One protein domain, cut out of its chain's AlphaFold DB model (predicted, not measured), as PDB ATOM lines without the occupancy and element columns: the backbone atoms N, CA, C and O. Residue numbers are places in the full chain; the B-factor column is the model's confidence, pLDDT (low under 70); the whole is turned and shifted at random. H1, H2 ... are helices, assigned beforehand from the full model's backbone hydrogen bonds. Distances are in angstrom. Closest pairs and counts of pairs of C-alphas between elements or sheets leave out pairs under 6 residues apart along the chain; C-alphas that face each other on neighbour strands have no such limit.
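Overview. This is residues 4 to 63 and 81 to 141 of the 142 residues of an uncharacterized protein of Collinsella sp. TF07-1 (UniProt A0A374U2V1). One very long helix, H4, makes the long axis, and three shorter helices pack on it at two separate places: H1 and H2 near residues 105 to 116, and H3 crossing it near residues 85 to 92. The last residues of H4, 118 to 121, stand free together with residues 122 to 127 of the thin tail that follows, and this tail leads to the small helix H5, which packs on no other helix and adds to the length. You are looking at 121 printed residues with five named helices, H1 to H5 in order along the chain, and no named strand; the class is all helix. The whole is extended, with a radius of gyration of the C-alphas of 26.2 A and spans of 92 by 35 by 28 A.

Along the chain. Find C-alpha 4 at (22.569, -27.332, 17.695); here H1 begins, and it holds residues 4 to 15 over 16.9 A. A tight link of two residues leads to H2, residues 18 to 27, 14.4 A long. After residues 28 to 40 you reach H3, residues 41 to 60, 28.5 A long. Beyond the cut, find C-alpha 82 at (57.021, -25.048, 24.693); from there H4 runs through residues 82 to 121, 58.2 A, to C-alpha 121 at (10.025, -58.229, 15.760). Last comes H5, residues 130 to 139, 14.3 A long, ending at C-alpha 139 at (-7.996, -78.613, -1.981).

Arrangement. Begin with H4, the hub, which touches H1, H2 and H3. H1 touches it with residues 9 to 14 alone, at a shallow tilt of 29 degrees, the same way; the closest C-alphas, of Ile 13 and Cys 109, are 6.4 A apart. H2 touches residues 106 to 116 of H4 at a shallow tilt of 18 degrees, opposite ways, with the closest C-alphas, of Leu 25 and Arg 106, 5.8 A apart. H3 touches H4 with residues 49 to 56 alone, at a steep tilt of 54 degrees, opposite ways; its closest C-alpha pair is Arg 49 and Ala 88, at 5.3 A. H1 and H2 are close but not clearly touching, with C-alphas 13 and 21 at 7.1 A. H2 and H3 are apart, and H5 touches no helix. In H1, H2, H3, H4 and H5 every O i to N i+4 pair is within hydrogen-bond range.

Size, cuts and confidence. The two C-alphas farthest apart, those of Val 63 and Ser 141, are 94.7 A apart. Residues 64 to 80 are not printed, and C-alphas 63 and 81 stand 19.2 A apart across this cut. The link from H2 to H3, 13 residues, is long; that from H4 to H5 is short. Look for pLDDT under 70 at residues 31 to 34, 63 and 124 to 128; the mean of the printed part is 87.0.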
ATOM      1  N   ILE A   4      23.305 -27.508  18.954       94.44
ATOM      2  CA  ILE A   4      22.569 -27.332  17.695       94.44
ATOM      3  C   ILE A   4      22.971 -28.429  16.708       94.44
ATOM      4  O   ILE A   4      22.106 -29.052  16.089       94.44
ATOM      5  N   GLU A   5      24.266 -28.701  16.591       91.94
ATOM      6  CA  GLU A   5      24.833 -29.793  15.807       91.94
ATOM      7  C   GLU A   5      24.311 -31.145  16.296       91.94
ATOM      8  O   GLU A   5      23.908 -31.986  15.488       91.94
ATOM      9  N   LEU A   6      24.250 -31.344  17.616       92.69
ATOM     10  CA  LEU A   6      23.697 -32.561  18.201       92.69
ATOM     11  C   LEU A   6      22.215 -32.743  17.832       92.69
ATOM     12  O   LEU A   6      21.796 -33.843  17.459       92.69
ATOM     13  N   LEU A   7      21.417 -31.672  17.896       94.25
ATOM     14  CA  LEU A   7      20.008 -31.690  17.492       94.25
ATOM     15  C   LEU A   7      19.831 -31.973  15.992       94.25
ATOM     16  O   LEU A   7      18.947 -32.756  15.624       94.25
ATOM     17  N   ASP A   8      20.668 -31.396  15.125       96.00
ATOM     18  CA  ASP A   8      20.648 -31.704  13.688       96.00
ATOM     19  C   ASP A   8      20.943 -33.189  13.445       96.00
ATOM     20  O   ASP A   8      20.201 -33.870  12.729       96.00
ATOM     21  N   TRP A   9      21.957 -33.740  14.121       95.00
ATOM     22  CA  TRP A   9      22.265 -35.166  14.052       95.00
ATOM     23  C   TRP A   9      21.096 -36.037  14.495       95.00
ATOM     24  O   TRP A   9      20.736 -36.975  13.781       95.00
ATOM     25  N   GLN A  10      20.457 -35.721  15.622       94.06
ATOM     26  CA  GLN A  10      19.274 -36.448  16.091       94.06
ATOM     27  C   GLN A  10      18.157 -36.446  15.043       94.06
ATOM     28  O   GLN A  10      17.570 -37.493  14.749       94.06
ATOM     29  N   PHE A  11      17.885 -35.290  14.435       95.31
ATOM     30  CA  PHE A  11      16.854 -35.155  13.412       95.31
ATOM     31  C   PHE A  11      17.187 -35.936  12.136       95.31
ATOM     32  O   PHE A  11      16.322 -36.619  11.576       95.31
ATOM     33  N   ARG A  12      18.444 -35.885  11.686       94.94
ATOM     34  CA  ARG A  12      18.919 -36.646  10.524       94.94
ATOM     35  C   ARG A  12      18.828 -38.148  10.778       94.94
ATOM     36  O   ARG A  12      18.224 -38.852   9.974       94.94
ATOM     37  N   ILE A  13      19.323 -38.626  11.919       95.25
ATOM     38  CA  ILE A  13      19.278 -40.042  12.322       95.25
ATOM     39  C   ILE A  13      17.836 -40.548  12.421       95.25
ATOM     40  O   ILE A  13      17.541 -41.669  12.004       95.25
ATOM     41  N   ALA A  14      16.908 -39.734  12.930       93.00
ATOM     42  CA  ALA A  14      15.500 -40.113  13.018       93.00
ATOM     43  C   ALA A  14      14.876 -40.397  11.638       93.00
ATOM     44  O   ALA A  14      14.032 -41.296  11.520       93.00
ATOM     45  N   LYS A  15      15.307 -39.654  10.608       94.50
ATOM     46  CA  LYS A  15      14.863 -39.800   9.215       94.50
ATOM     47  C   LYS A  15      15.576 -40.914   8.451       94.50
ATOM     48  O   LYS A  15      15.016 -41.393   7.469       94.50
ATOM     49  N   MET A  16      16.772 -41.305   8.883       95.62
ATOM     50  CA  MET A  16      17.576 -42.293   8.172       95.62
ATOM     51  C   MET A  16      16.935 -43.683   8.160       95.62
ATOM     52  O   MET A  16      16.345 -44.146   9.144       95.62
ATOM     53  N   GLY A  17      17.095 -44.367   7.028       91.88
ATOM     54  CA  GLY A  17      16.772 -45.783   6.878       91.88
ATOM     55  C   GLY A  17      17.845 -46.701   7.478       91.88
ATOM     56  O   GLY A  17      18.935 -46.270   7.844       91.88
ATOM     57  N   ARG A  18      17.567 -48.010   7.538       92.12
ATOM     58  CA  ARG A  18      18.505 -49.001   8.102       92.12
ATOM     59  C   ARG A  18      19.866 -49.007   7.395       92.12
ATOM     60  O   ARG A  18      20.893 -48.989   8.062       92.12
ATOM     61  N   SER A  19      19.871 -49.014   6.063       93.50
ATOM     62  CA  SER A  19      21.102 -49.005   5.261       93.50
ATOM     63  C   SER A  19      21.921 -47.733   5.470       93.50
ATOM     64  O   SER A  19      23.140 -47.804   5.589       93.50
ATOM     65  N   GLU A  20      21.260 -46.579   5.553       94.69
ATOM     66  CA  GLU A  20      21.909 -45.288   5.798       94.69
ATOM     67  C   GLU A  20      22.561 -45.259   7.180       94.69
ATOM     68  O   GLU A  20      23.736 -44.923   7.285       94.69
ATOM     69  N   LEU A  21      21.850 -45.718   8.216       93.56
ATOM     70  CA  LEU A  21      22.396 -45.837   9.571       93.56
ATOM     71  C   LEU A  21      23.612 -46.770   9.615       93.56
ATOM     72  O   LEU A  21      24.613 -46.445  10.248       93.56
ATOM     73  N   GLU A  22      23.563 -47.914   8.928       93.00
ATOM     74  CA  GLU A  22      24.696 -48.845   8.848       93.00
ATOM     75  C   GLU A  22      25.910 -48.228   8.125       93.00
ATOM     76  O   GLU A  22      27.049 -48.453   8.538       93.00
ATOM     77  N   VAL A  23      25.692 -47.419   7.082       94.19
ATOM     78  CA  VAL A  23      26.763 -46.667   6.404       94.19
ATOM     79  C   VAL A  23      27.342 -45.595   7.325       94.19
ATOM     80  O   VAL A  23      28.564 -45.507   7.455       94.19
ATOM     81  N   THR A  24      26.496 -44.824   8.010       92.69
ATOM     82  CA  THR A  24      26.940 -43.809   8.974       92.69
ATOM     83  C   THR A  24      27.748 -44.439  10.105       92.69
ATOM     84  O   THR A  24      28.807 -43.925  10.441       92.69
ATOM     85  N   LEU A  25      27.336 -45.593  10.638       92.50
ATOM     86  CA  LEU A  25      28.105 -46.310  11.661       92.50
ATOM     87  C   LEU A  25      29.497 -46.732  11.184       92.50
ATOM     88  O   LEU A  25      30.450 -46.670  11.958       92.50
ATOM     89  N   ARG A  26      29.633 -47.147   9.919       89.38
ATOM     90  CA  ARG A  26      30.945 -47.472   9.336       89.38
ATOM     91  C   ARG A  26      31.809 -46.229   9.154       89.38
ATOM     92  O   ARG A  26      33.008 -46.302   9.391       89.38
ATOM     93  N   ALA A  27      31.215 -45.109   8.749       88.00
ATOM     94  CA  ALA A  27      31.928 -43.842   8.596       88.00
ATOM     95  C   ALA A  27      32.389 -43.266   9.948       88.00
ATOM     96  O   ALA A  27      33.475 -42.705  10.036       88.00
ATOM     97  N   MET A  28      31.591 -43.458  11.001       88.75
ATOM     98  CA  MET A  28      31.900 -43.055  12.379       88.75
ATOM     99  C   MET A  28      32.725 -44.103  13.142       88.75
ATOM    100  O   MET A  28      32.860 -44.020  14.362       88.75
ATOM    101  N   ALA A  29      33.249 -45.125  12.456       83.06
ATOM    102  CA  ALA A  29      34.169 -46.065  13.076       83.06
ATOM    103  C   ALA A  29      35.449 -45.330  13.483       83.06
ATOM    104  O   ALA A  29      35.997 -44.550  12.702       83.06
ATOM    105  N   ASP A  30      35.907 -45.590  14.706       72.31
ATOM    106  CA  ASP A  30      37.108 -44.965  15.243       72.31
ATOM    107  C   ASP A  30      38.309 -45.301  14.338       72.31
ATOM    108  O   ASP A  30      38.609 -46.490  14.157       72.31
ATOM    109  N   PRO A  31      38.983 -44.305  13.734       67.06
ATOM    110  CA  PRO A  31      40.202 -44.553  12.974       67.06
ATOM    111  C   PRO A  31      41.284 -45.226  13.830       67.06
ATOM    112  O   PRO A  31      42.080 -45.983  13.278       67.06
ATOM    113  N   ASP A  32      41.255 -45.069  15.156       61.97
ATOM    114  CA  ASP A  32      42.223 -45.673  16.084       61.97
ATOM    115  C   ASP A  32      41.964 -47.150  16.346       61.97
ATOM    116  O   ASP A  32      42.838 -47.862  16.841       61.97
ATOM    117  N   ALA A  33      40.791 -47.646  15.948       62.22
ATOM    118  CA  ALA A  33      40.542 -49.077  15.885       62.22
ATOM    119  C   ALA A  33      41.299 -49.743  14.720       62.22
ATOM    120  O   ALA A  33      41.382 -50.974  14.674       62.22
ATOM    121  N   LYS A  34      41.848 -48.971  13.766       66.56
ATOM    122  CA  LYS A  34      42.721 -49.524  12.727       66.56
ATOM    123  C   LYS A  34      44.104 -49.819  13.319       66.56
ATOM    124  O   LYS A  34      44.635 -49.013  14.081       66.56
ATOM    125  N   PRO A  35      44.727 -50.951  12.950       71.62
ATOM    126  CA  PRO A  35      46.092 -51.236  13.369       71.62
ATOM    127  C   PRO A  35      47.040 -50.139  12.870       71.62
ATOM    128  O   PRO A  35      46.947 -49.706  11.720       71.62
ATOM    129  N   PHE A  36      47.961 -49.709  13.737       76.19
ATOM    130  CA  PHE A  36      48.982 -48.716  13.404       76.19
ATOM    131  C   PHE A  36      49.765 -49.127  12.148       76.19
ATOM    132  O   PHE A  36      50.223 -50.268  12.037       76.19
ATOM    133  N   SER A  37      49.951 -48.183  11.223       78.25
ATOM    134  CA  SER A  37      50.703 -48.378   9.984       78.25
ATOM    135  C   SER A  37      51.730 -47.266   9.810       78.25
ATOM    136  O   SER A  37      51.391 -46.089   9.837       78.25
ATOM    137  N   LEU A  38      52.986 -47.636   9.553       83.38
ATOM    138  CA  LEU A  38      54.053 -46.679   9.227       83.38
ATOM    139  C   LEU A  38      53.852 -45.994   7.866       83.38
ATOM    140  O   LEU A  38      54.478 -44.975   7.594       83.38
ATOM    141  N   HIS A  39      53.006 -46.561   7.003       85.38
ATOM    142  CA  HIS A  39      52.659 -45.977   5.707       85.38
ATOM    143  C   HIS A  39      51.470 -45.016   5.789       85.38
ATOM    144  O   HIS A  39      51.126 -44.395   4.786       85.38
ATOM    145  N   ASP A  40      50.844 -44.906   6.960       84.56
ATOM    146  CA  ASP A  40      49.784 -43.947   7.213       84.56
ATOM    147  C   ASP A  40      50.397 -42.644   7.763       84.56
ATOM    148  O   ASP A  40      50.902 -42.626   8.893       84.56
ATOM    149  N   PRO A  41      50.395 -41.549   6.978       85.31
ATOM    150  CA  PRO A  41      50.984 -40.287   7.411       85.31
ATOM    151  C   PRO A  41      50.286 -39.711   8.650       85.31
ATOM    152  O   PRO A  41      50.938 -39.050   9.457       85.31
ATOM    153  N   GLU A  42      48.992 -39.979   8.832       83.81
ATOM    154  CA  GLU A  42      48.218 -39.497   9.976       83.81
ATOM    155  C   GLU A  42      48.631 -40.233  11.258       83.81
ATOM    156  O   GLU A  42      48.917 -39.605  12.281       83.81
ATOM    157  N   ALA A  43      48.790 -41.559  11.176       83.88
ATOM    158  CA  ALA A  43      49.267 -42.377  12.289       83.88
ATOM    159  C   ALA A  43      50.684 -41.977  12.737       83.88
ATOM    160  O   ALA A  43      50.967 -41.899  13.937       83.88
ATOM    161  N   VAL A  44      51.575 -41.683  11.783       88.38
ATOM    162  CA  VAL A  44      52.936 -41.204  12.072       88.38
ATOM    163  C   VAL A  44      52.913 -39.810  12.704       88.38
ATOM    164  O   VAL A  44      53.622 -39.576  13.684       88.38
ATOM    165  N   ALA A  45      52.083 -38.894  12.197       87.06
ATOM    166  CA  ALA A  45      51.946 -37.553  12.760       87.06
ATOM    167  C   ALA A  45      51.435 -37.591  14.209       87.06
ATOM    168  O   ALA A  45      51.971 -36.891  15.070       87.06
ATOM    169  N   ARG A  46      50.458 -38.456  14.508       86.31
ATOM    170  CA  ARG A  46      49.983 -38.659  15.881       86.31
ATOM    171  C   ARG A  46      51.068 -39.212  16.793       86.31
ATOM    172  O   ARG A  46      51.257 -38.686  17.888       86.31
ATOM    173  N   LEU A  47      51.807 -40.226  16.343       88.81
ATOM    174  CA  LEU A  47      52.920 -40.781  17.114       88.81
ATOM    175  C   LEU A  47      53.973 -39.708  17.427       88.81
ATOM    176  O   LEU A  47      54.457 -39.631  18.555       88.81
ATOM    177  N   ALA A  48      54.303 -38.854  16.454       89.00
ATOM    178  CA  ALA A  48      55.242 -37.755  16.650       89.00
ATOM    179  C   ALA A  48      54.750 -36.756  17.711       89.00
ATOM    180  O   ALA A  48      55.523 -36.386  18.597       89.00
ATOM    181  N   ARG A  49      53.463 -36.376  17.682       90.81
ATOM    182  CA  ARG A  49      52.857 -35.508  18.709       90.81
ATOM    183  C   ARG A  49      52.880 -36.150  20.092       90.81
ATOM    184  O   ARG A  49      53.354 -35.523  21.033       90.81
ATOM    185  N   GLN A  50      52.444 -37.404  20.210       90.75
ATOM    186  CA  GLN A  50      52.454 -38.138  21.482       90.75
ATOM    187  C   GLN A  50      53.871 -38.283  22.044       90.75
ATOM    188  O   GLN A  50      54.090 -38.107  23.242       90.75
ATOM    189  N   SER A  51      54.856 -38.552  21.182       91.44
ATOM    190  CA  SER A  51      56.263 -38.607  21.579       91.44
ATOM    191  C   SER A  51      56.773 -37.249  22.053       91.44
ATOM    192  O   SER A  51      57.488 -37.196  23.055       91.44
ATOM    193  N   LEU A  52      56.436 -36.160  21.351       91.25
ATOM    194  CA  LEU A  52      56.814 -34.807  21.756       91.25
ATOM    195  C   LEU A  52      56.244 -34.511  23.143       91.25
ATOM    196  O   LEU A  52      57.023 -34.288  24.065       91.25
ATOM    197  N   ILE A  53      54.927 -34.648  23.302       91.94
ATOM    198  CA  ILE A  53      54.192 -34.452  24.557       91.94
ATOM    199  C   ILE A  53      54.795 -35.270  25.700       91.94
ATOM    200  O   ILE A  53      55.168 -34.711  26.730       91.94
ATOM    201  N   GLY A  54      54.949 -36.582  25.510       90.88
ATOM    202  CA  GLY A  54      55.469 -37.469  26.547       90.88
ATOM    203  C   GLY A  54      56.910 -37.135  26.928       90.88
ATOM    204  O   GLY A  54      57.260 -37.147  28.109       90.88
ATOM    205  N   SER A  55      57.752 -36.779  25.952       88.31
ATOM    206  CA  SER A  55      59.136 -36.383  26.221       88.31
ATOM    207  C   SER A  55      59.222 -35.062  26.987       88.31
ATOM    208  O   SER A  55      59.983 -34.965  27.951       88.31
ATOM    209  N   THR A  56      58.412 -34.065  26.621       87.94
ATOM    210  CA  THR A  56      58.389 -32.759  27.284       87.94
ATOM    211  C   THR A  56      57.793 -32.858  28.682       87.94
ATOM    212  O   THR A  56      58.368 -32.313  29.620       87.94
ATOM    213  N   GLU A  57      56.710 -33.617  28.868       90.00
ATOM    214  CA  GLU A  57      56.126 -33.869  30.190       90.00
ATOM    215  C   GLU A  57      57.102 -34.624  31.096       90.00
ATOM    216  O   GLU A  57      57.276 -34.253  32.255       90.00
ATOM    217  N   ALA A  58      57.808 -35.634  30.578       87.62
ATOM    218  CA  ALA A  58      58.830 -36.348  31.341       87.62
ATOM    219  C   ALA A  58      59.996 -35.432  31.754       87.62
ATOM    220  O   ALA A  58      60.541 -35.585  32.849       87.62
ATOM    221  N   MET A  59      60.383 -34.476  30.902       84.19
ATOM    222  CA  MET A  59      61.406 -33.481  31.233       84.19
ATOM    223  C   MET A  59      60.924 -32.481  32.288       84.19
ATOM    224  O   MET A  59      61.679 -32.184  33.212       84.19
ATOM    225  N   LEU A  60      59.686 -31.992  32.176       82.38
ATOM    226  CA  LEU A  60      59.091 -31.036  33.117       82.38
ATOM    227  C   LEU A  60      58.820 -31.665  34.490       82.38
ATOM    228  O   LEU A  60      59.072 -31.040  35.516       82.38
ATOM    229  N   ASN A  61      58.375 -32.922  34.515       83.50
ATOM    230  CA  ASN A  61      58.094 -33.671  35.742       83.50
ATOM    231  C   ASN A  61      59.352 -34.270  36.386       83.50
ATOM    232  O   ASN A  61      59.273 -34.919  37.434       83.50
ATOM    233  N   ARG A  62      60.531 -34.080  35.781       76.44
ATOM    234  CA  ARG A  62      61.780 -34.593  36.333       76.44
ATOM    235  C   ARG A  62      62.120 -33.843  37.619       76.44
ATOM    236  O   ARG A  62      62.618 -32.722  37.591       76.44
ATOM    237  N   VAL A  63      61.921 -34.509  38.754       61.72
ATOM    238  CA  VAL A  63      62.412 -34.037  40.054       61.72
ATOM    239  C   VAL A  63      63.928 -33.823  39.946       61.72
ATOM    240  O   VAL A  63      64.627 -34.722  39.460       61.72
ATOM    241  N   ASP A  81      61.030 -26.850  23.627       85.75
ATOM    242  CA  ASP A  81      60.123 -26.121  22.747       85.75
ATOM    243  C   ASP A  81      58.700 -26.181  23.316       85.75
ATOM    244  O   ASP A  81      57.948 -27.132  23.098       85.75
ATOM    245  N   LEU A  82      58.351 -25.164  24.102       89.12
ATOM    246  CA  LEU A  82      57.021 -25.048  24.693       89.12
ATOM    247  C   LEU A  82      55.949 -24.743  23.645       89.12
ATOM    248  O   LEU A  82      54.803 -25.134  23.836       89.12
ATOM    249  N   HIS A  83      56.297 -24.067  22.549       91.69
ATOM    250  CA  HIS A  83      55.319 -23.718  21.526       91.69
ATOM    251  C   HIS A  83      54.837 -24.973  20.798       91.69
ATOM    252  O   HIS A  83      53.639 -25.256  20.824       91.69
ATOM    253  N   GLY A  84      55.769 -25.785  20.283       90.44
ATOM    254  CA  GLY A  84      55.438 -27.064  19.653       90.44
ATOM    255  C   GLY A  84      54.727 -28.034  20.605       90.44
ATOM    256  O   GLY A  84      53.834 -28.770  20.189       90.44
ATOM    257  N   TYR A  85      55.057 -28.005  21.901       91.81
ATOM    258  CA  TYR A  85      54.338 -28.774  22.923       91.81
ATOM    259  C   TYR A  85      52.862 -28.367  23.044       91.81
ATOM    260  O   TYR A  85      51.986 -29.233  23.014       91.81
ATOM    261  N   TYR A  86      52.569 -27.069  23.172       93.44
ATOM    262  CA  TYR A  86      51.185 -26.600  23.298       93.44
ATOM    263  C   TYR A  86      50.378 -26.825  22.018       93.44
ATOM    264  O   TYR A  86      49.201 -27.178  22.098       93.44
ATOM    265  N   GLU A  87      50.997 -26.680  20.846       93.94
ATOM    266  CA  GLU A  87      50.361 -27.026  19.573       93.94
ATOM    267  C   GLU A  87      50.025 -28.519  19.499       93.94
ATOM    268  O   GLU A  87      48.898 -28.886  19.162       93.94
ATOM    269  N   ALA A  88      50.965 -29.387  19.885       91.38
ATOM    270  CA  ALA A  88      50.732 -30.826  19.930       91.38
ATOM    271  C   ALA A  88      49.612 -31.198  20.913       91.38
ATOM    272  O   ALA A  88      48.771 -32.030  20.572       91.38
ATOM    273  N   LYS A  89      49.567 -30.563  22.093       92.94
ATOM    274  CA  LYS A  89      48.495 -30.752  23.083       92.94
ATOM    275  C   LYS A  89      47.133 -30.322  22.562       92.94
ATOM    276  O   LYS A  89      46.183 -31.084  22.649       92.94
ATOM    277  N   THR A  90      47.060 -29.139  21.962       94.19
ATOM    278  CA  THR A  90      45.809 -28.622  21.394       94.19
ATOM    279  C   THR A  90      45.273 -29.559  20.309       94.19
ATOM    280  O   THR A  90      44.072 -29.809  20.243       94.19
ATOM    281  N   ALA A  91      46.158 -30.115  19.475       91.44
ATOM    282  CA  ALA A  91      45.778 -31.099  18.467       91.44
ATOM    283  C   ALA A  91      45.312 -32.434  19.082       91.44
ATOM    284  O   ALA A  91      44.338 -33.007  18.607       91.44
ATOM    285  N   GLU A  92      45.971 -32.923  20.140       90.62
ATOM    286  CA  GLU A  92      45.549 -34.128  20.874       90.62
ATOM    287  C   GLU A  92      44.160 -33.953  21.510       90.62
ATOM    288  O   GLU A  92      43.312 -34.842  21.393       90.62
ATOM    289  N   ASP A  93      43.902 -32.796  22.121       91.50
ATOM    290  CA  ASP A  93      42.610 -32.465  22.726       91.50
ATOM    291  C   ASP A  93      41.502 -32.362  21.665       91.50
ATOM    292  O   ASP A  93      40.408 -32.898  21.857       91.50
ATOM    293  N   ALA A  94      41.788 -31.740  20.516       90.88
ATOM    294  CA  ALA A  94      40.854 -31.679  19.393       90.88
ATOM    295  C   ALA A  94      40.519 -33.080  18.849       90.88
ATOM    296  O   ALA A  94      39.352 -33.401  18.648       90.88
ATOM    297  N   GLU A  95      41.519 -33.953  18.686       88.19
ATOM    298  CA  GLU A  95      41.309 -35.345  18.262       88.19
ATOM    299  C   GLU A  95      40.499 -36.154  19.286       88.19
ATOM    300  O   GLU A  95      39.700 -37.019  18.918       88.19
ATOM    301  N   ALA A  96      40.693 -35.892  20.581       88.38
ATOM    302  CA  ALA A  96      39.903 -36.506  21.640       88.38
ATOM    303  C   ALA A  96      38.443 -36.043  21.614       88.38
ATOM    304  O   ALA A  96      37.544 -36.881  21.741       88.38
ATOM    305  N   GLN A  97      38.209 -34.748  21.400       90.88
ATOM    306  CA  GLN A  97      36.865 -34.198  21.264       90.88
ATOM    307  C   GLN A  97      36.154 -34.768  20.032       90.88
ATOM    308  O   GLN A  97      35.039 -35.270  20.151       90.88
ATOM    309  N   ASP A  98      36.826 -34.803  18.882       89.62
ATOM    310  CA  ASP A  98      36.307 -35.403  17.650       89.62
ATOM    311  C   ASP A  98      35.914 -36.874  17.844       89.62
ATOM    312  O   ASP A  98      34.894 -37.333  17.318       89.62
ATOM    313  N   ARG A  99      36.718 -37.647  18.588       87.94
ATOM    314  CA  ARG A  99      36.390 -39.041  18.925       87.94
ATOM    315  C   ARG A  99      35.154 -39.131  19.813       87.94
ATOM    316  O   ARG A  99      34.307 -39.990  19.564       87.94
ATOM    317  N   ALA A 100      35.041 -38.269  20.822       90.69
ATOM    318  CA  ALA A 100      33.873 -38.226  21.696       90.69
ATOM    319  C   ALA A 100      32.595 -37.890  20.908       90.69
ATOM    320  O   ALA A 100      31.602 -38.613  21.014       90.69
ATOM    321  N   ASP A 101      32.658 -36.883  20.038       91.50
ATOM    322  CA  ASP A 101      31.542 -36.450  19.195       91.50
ATOM    323  C   ASP A 101      31.088 -37.576  18.242       91.50
ATOM    324  O   ASP A 101      29.900 -37.908  18.151       91.50
ATOM    325  N   ARG A 102      32.035 -38.252  17.570       90.81
ATOM    326  CA  ARG A 102      31.730 -39.415  16.711       90.81
ATOM    327  C   ARG A 102      31.114 -40.568  17.499       90.81
ATOM    328  O   ARG A 102      30.190 -41.218  17.001       90.81
ATOM    329  N   ALA A 103      31.606 -40.837  18.708       91.25
ATOM    330  CA  ALA A 103      31.075 -41.890  19.570       91.25
ATOM    331  C   ALA A 103      29.626 -41.603  19.995       91.25
ATOM    332  O   ALA A 103      28.799 -42.517  20.018       91.25
ATOM    333  N   GLU A 104      29.289 -40.340  20.259       92.56
ATOM    334  CA  GLU A 104      27.921 -39.931  20.567       92.56
ATOM    335  C   GLU A 104      26.977 -40.154  19.376       92.56
ATOM    336  O   GLU A 104      25.931 -40.804  19.516       92.56
ATOM    337  N   ILE A 105      27.377 -39.710  18.179       93.62
ATOM    338  CA  ILE A 105      26.619 -39.934  16.937       93.62
ATOM    339  C   ILE A 105      26.421 -41.432  16.691       93.62
ATOM    340  O   ILE A 105      25.312 -41.890  16.390       93.62
ATOM    341  N   ARG A 106      27.478 -42.225  16.881       93.94
ATOM    342  CA  ARG A 106      27.431 -43.681  16.759       93.94
ATOM    343  C   ARG A 106      26.403 -44.294  17.714       93.94
ATOM    344  O   ARG A 106      25.559 -45.077  17.275       93.94
ATOM    345  N   ALA A 107      26.413 -43.901  18.986       93.44
ATOM    346  CA  ALA A 107      25.469 -44.394  19.985       93.44
ATOM    347  C   ALA A 107      24.009 -44.030  19.649       93.44
ATOM    348  O   ALA A 107      23.083 -44.793  19.940       93.44
ATOM    349  N   MET A 108      23.760 -42.872  19.029       95.06
ATOM    350  CA  MET A 108      22.428 -42.511  18.526       95.06
ATOM    351  C   MET A 108      21.980 -43.423  17.374       95.06
ATOM    352  O   MET A 108      20.862 -43.946  17.404       95.06
ATOM    353  N   CYS A 109      22.858 -43.672  16.399       94.50
ATOM    354  CA  CYS A 109      22.589 -44.581  15.284       94.50
ATOM    355  C   CYS A 109      22.316 -46.020  15.756       94.50
ATOM    356  O   CYS A 109      21.353 -46.646  15.310       94.50
ATOM    357  N   GLU A 110      23.116 -46.539  16.692       94.69
ATOM    358  CA  GLU A 110      22.937 -47.879  17.271       94.69
ATOM    359  C   GLU A 110      21.594 -48.002  18.003       94.69
ATOM    360  O   GLU A 110      20.843 -48.953  17.760       94.69
ATOM    361  N   ARG A 111      21.230 -47.006  18.825       94.88
ATOM    362  CA  ARG A 111      19.918 -46.950  19.494       94.88
ATOM    363  C   ARG A 111      18.769 -46.948  18.491       94.88
ATOM    364  O   ARG A 111      17.785 -47.669  18.673       94.88
ATOM    365  N   ARG A 112      18.889 -46.178  17.406       93.94
ATOM    366  CA  ARG A 112      17.868 -46.129  16.355       93.94
ATOM    367  C   ARG A 112      17.714 -47.474  15.647       93.94
ATOM    368  O   ARG A 112      16.585 -47.925  15.458       93.94
ATOM    369  N   LEU A 113      18.819 -48.131  15.298       94.19
ATOM    370  CA  LEU A 113      18.796 -49.462  14.690       94.19
ATOM    371  C   LEU A 113      18.176 -50.508  15.617       94.19
ATOM    372  O   LEU A 113      17.352 -51.300  15.162       94.19
ATOM    373  N   ALA A 114      18.521 -50.491  16.905       93.50
ATOM    374  CA  ALA A 114      17.922 -51.381  17.896       93.50
ATOM    375  C   ALA A 114      16.400 -51.183  17.976       93.50
ATOM    376  O   ALA A 114      15.644 -52.151  17.907       93.50
ATOM    377  N   HIS A 115      15.940 -49.931  18.006       92.56
ATOM    378  CA  HIS A 115      14.513 -49.613  17.972       92.56
ATOM    379  C   HIS A 115      13.829 -50.101  16.681       92.56
ATOM    380  O   HIS A 115      12.703 -50.598  16.722       92.56
ATOM    381  N   MET A 116      14.474 -49.963  15.515       91.69
ATOM    382  CA  MET A 116      13.925 -50.468  14.249       91.69
ATOM    383  C   MET A 116      13.786 -51.992  14.251       91.69
ATOM    384  O   MET A 116      12.726 -52.486  13.880       91.69
ATOM    385  N   ARG A 117      14.806 -52.717  14.727       90.06
ATOM    386  CA  ARG A 117      14.767 -54.184  14.869       90.06
ATOM    387  C   ARG A 117      13.650 -54.626  15.806       90.06
ATOM    388  O   ARG A 117      12.848 -55.472  15.437       90.06
ATOM    389  N   HIS A 118      13.525 -53.974  16.958       89.00
ATOM    390  CA  HIS A 118      12.453 -54.275  17.902       89.00
ATOM    391  C   HIS A 118      11.060 -54.071  17.281       89.00
ATOM    392  O   HIS A 118      10.167 -54.897  17.430       89.00
ATOM    393  N   ARG A 119      10.869 -52.998  16.503       87.62
ATOM    394  CA  ARG A 119       9.613 -52.773  15.771       87.62
ATOM    395  C   ARG A 119       9.352 -53.841  14.700       87.62
ATOM    396  O   ARG A 119       8.193 -54.160  14.446       87.62
ATOM    397  N   GLU A 120      10.395 -54.344  14.045       85.62
ATOM    398  CA  GLU A 120      10.294 -55.449  13.081       85.62
ATOM    399  C   GLU A 120       9.886 -56.757  13.771       85.62
ATOM    400  O   GLU A 120       9.022 -57.451  13.252       85.62
ATOM    401  N   GLU A 121      10.415 -57.055  14.958       82.81
ATOM    402  CA  GLU A 121      10.025 -58.229  15.760       82.81
ATOM    403  C   GLU A 121       8.564 -58.164  16.223       82.81
ATOM    404  O   GLU A 121       7.868 -59.175  16.262       82.81
ATOM    405  N   LEU A 122       8.074 -56.961  16.537       81.69
ATOM    406  CA  LEU A 122       6.679 -56.731  16.912       81.69
ATOM    407  C   LEU A 122       5.712 -56.776  15.721       81.69
ATOM    408  O   LEU A 122       4.493 -56.769  15.926       81.69
ATOM    409  N   ARG A 123       6.203 -56.788  14.473       75.75
ATOM    410  CA  ARG A 123       5.312 -56.966  13.323       75.75
ATOM    411  C   ARG A 123       4.765 -58.382  13.355       75.75
ATOM    412  O   ARG A 123       5.486 -59.350  13.145       75.75
ATOM    413  N   HIS A 124       3.453 -58.472  13.540       65.19
ATOM    414  CA  HIS A 124       2.717 -59.704  13.339       65.19
ATOM    415  C   HIS A 124       2.982 -60.226  11.920       65.19
ATOM    416  O   HIS A 124       2.581 -59.603  10.934       65.19
ATOM    417  N   VAL A 125       3.679 -61.357  11.825       67.38
ATOM    418  CA  VAL A 125       3.667 -62.178  10.619       67.38
ATOM    419  C   VAL A 125       2.309 -62.869  10.638       67.38
ATOM    420  O   VAL A 125       2.047 -63.605  11.590       67.38
ATOM    421  N   PRO A 126       1.415 -62.614   9.667       64.00
ATOM    422  CA  PRO A 126       0.190 -63.381   9.587       64.00
ATOM    423  C   PRO A 126       0.596 -64.824   9.297       64.00
ATOM    424  O   PRO A 126       0.944 -65.166   8.166       64.00
ATOM    425  N   GLU A 127       0.590 -65.667  10.327       67.81
ATOM    426  CA  GLU A 127       0.548 -67.104  10.112       67.81
ATOM    427  C   GLU A 127      -0.667 -67.390   9.228       67.81
ATOM    428  O   GLU A 127      -1.708 -66.725   9.332       67.81
ATOM    429  N   THR A 128      -0.530 -68.339   8.302       67.94
ATOM    430  CA  THR A 128      -1.663 -68.844   7.525       67.94
ATOM    431  C   THR A 128      -2.782 -69.136   8.510       67.94
ATOM    432  O   THR A 128      -2.599 -69.972   9.395       67.94
ATOM    433  N   SER A 129      -3.904 -68.414   8.406       78.00
ATOM    434  CA  SER A 129      -4.979 -68.605   9.377       78.00
ATOM    435  C   SER A 129      -5.346 -70.093   9.398       78.00
ATOM    436  O   SER A 129      -5.313 -70.724   8.337       78.00
ATOM    437  N   PRO A 130      -5.694 -70.676  10.556       78.88
ATOM    438  CA  PRO A 130      -6.019 -72.101  10.642       78.88
ATOM    439  C   PRO A 130      -7.066 -72.525   9.602       78.88
ATOM    440  O   PRO A 130      -6.987 -73.609   9.033       78.88
ATOM    441  N   LEU A 131      -7.996 -71.619   9.284       81.50
ATOM    442  CA  LEU A 131      -8.989 -71.786   8.226       81.50
ATOM    443  C   LEU A 131      -8.356 -71.855   6.828       81.50
ATOM    444  O   LEU A 131      -8.717 -72.707   6.027       81.50
ATOM    445  N   LYS A 132      -7.402 -70.970   6.528       82.81
ATOM    446  CA  LYS A 132      -6.703 -70.940   5.241       82.81
ATOM    447  C   LYS A 132      -5.813 -72.169   5.066       82.81
ATOM    448  O   LYS A 132      -5.805 -72.733   3.982       82.81
ATOM    449  N   ALA A 133      -5.150 -72.612   6.137       84.69
ATOM    450  CA  ALA A 133      -4.393 -73.860   6.162       84.69
ATOM    451  C   ALA A 133      -5.301 -75.079   5.913       84.69
ATOM    452  O   ALA A 133      -4.955 -75.938   5.104       84.69
ATOM    453  N   PHE A 134      -6.484 -75.113   6.542       86.19
ATOM    454  CA  PHE A 134      -7.491 -76.154   6.324       86.19
ATOM    455  C   PHE A 134      -7.995 -76.180   4.874       86.19
ATOM    456  O   PHE A 134      -8.031 -77.248   4.272       86.19
ATOM    457  N   ILE A 135      -8.320 -75.019   4.294       90.31
ATOM    458  CA  ILE A 135      -8.790 -74.914   2.903       90.31
ATOM    459  C   ILE A 135      -7.739 -75.456   1.927       90.31
ATOM    460  O   ILE A 135      -8.061 -76.316   1.119       90.31
ATOM    461  N   THR A 136      -6.470 -75.053   2.054       88.50
ATOM    462  CA  THR A 136      -5.403 -75.589   1.190       88.50
ATOM    463  C   THR A 136      -5.151 -77.082   1.386       88.50
ATOM    464  O   THR A 136      -4.804 -77.763   0.429       88.50
ATOM    465  N   ALA A 137      -5.303 -77.606   2.607       87.56
ATOM    466  CA  ALA A 137      -5.154 -79.039   2.855       87.56
ATOM    467  C   ALA A 137      -6.290 -79.839   2.206       87.56
ATOM    468  O   ALA A 137      -6.039 -80.912   1.668       87.56
ATOM    469  N   TYR A 138      -7.511 -79.296   2.228       87.69
ATOM    470  CA  TYR A 138      -8.683 -79.897   1.600       87.69
ATOM    471  C   TYR A 138      -8.571 -79.891   0.067       87.69
ATOM    472  O   TYR A 138      -8.741 -80.933  -0.561       87.69
ATOM    473  N   GLU A 139      -8.192 -78.755  -0.528       89.25
ATOM    474  CA  GLU A 139      -7.996 -78.613  -1.981       89.25
ATOM    475  C   GLU A 139      -6.846 -79.480  -2.525       89.25
ATOM    476  O   GLU A 139      -6.875 -79.872  -3.684       89.25
ATOM    477  N   ALA A 140      -5.837 -79.802  -1.711       82.69
ATOM    478  CA  ALA A 140      -4.732 -80.683  -2.104       82.69
ATOM    479  C   ALA A 140      -5.062 -82.187  -1.998       82.69
ATOM    480  O   ALA A 140      -4.241 -83.019  -2.387       82.69
ATOM    481  N   SER A 141      -6.215 -82.533  -1.419       75.12
ATOM    482  CA  SER A 141      -6.688 -83.914  -1.246       75.12
ATOM    483  C   SER A 141      -7.780 -84.341  -2.240       75.12
ATOM    484  O   SER A 141      -8.219 -85.491  -2.176       75.12
TER     485      SER A 141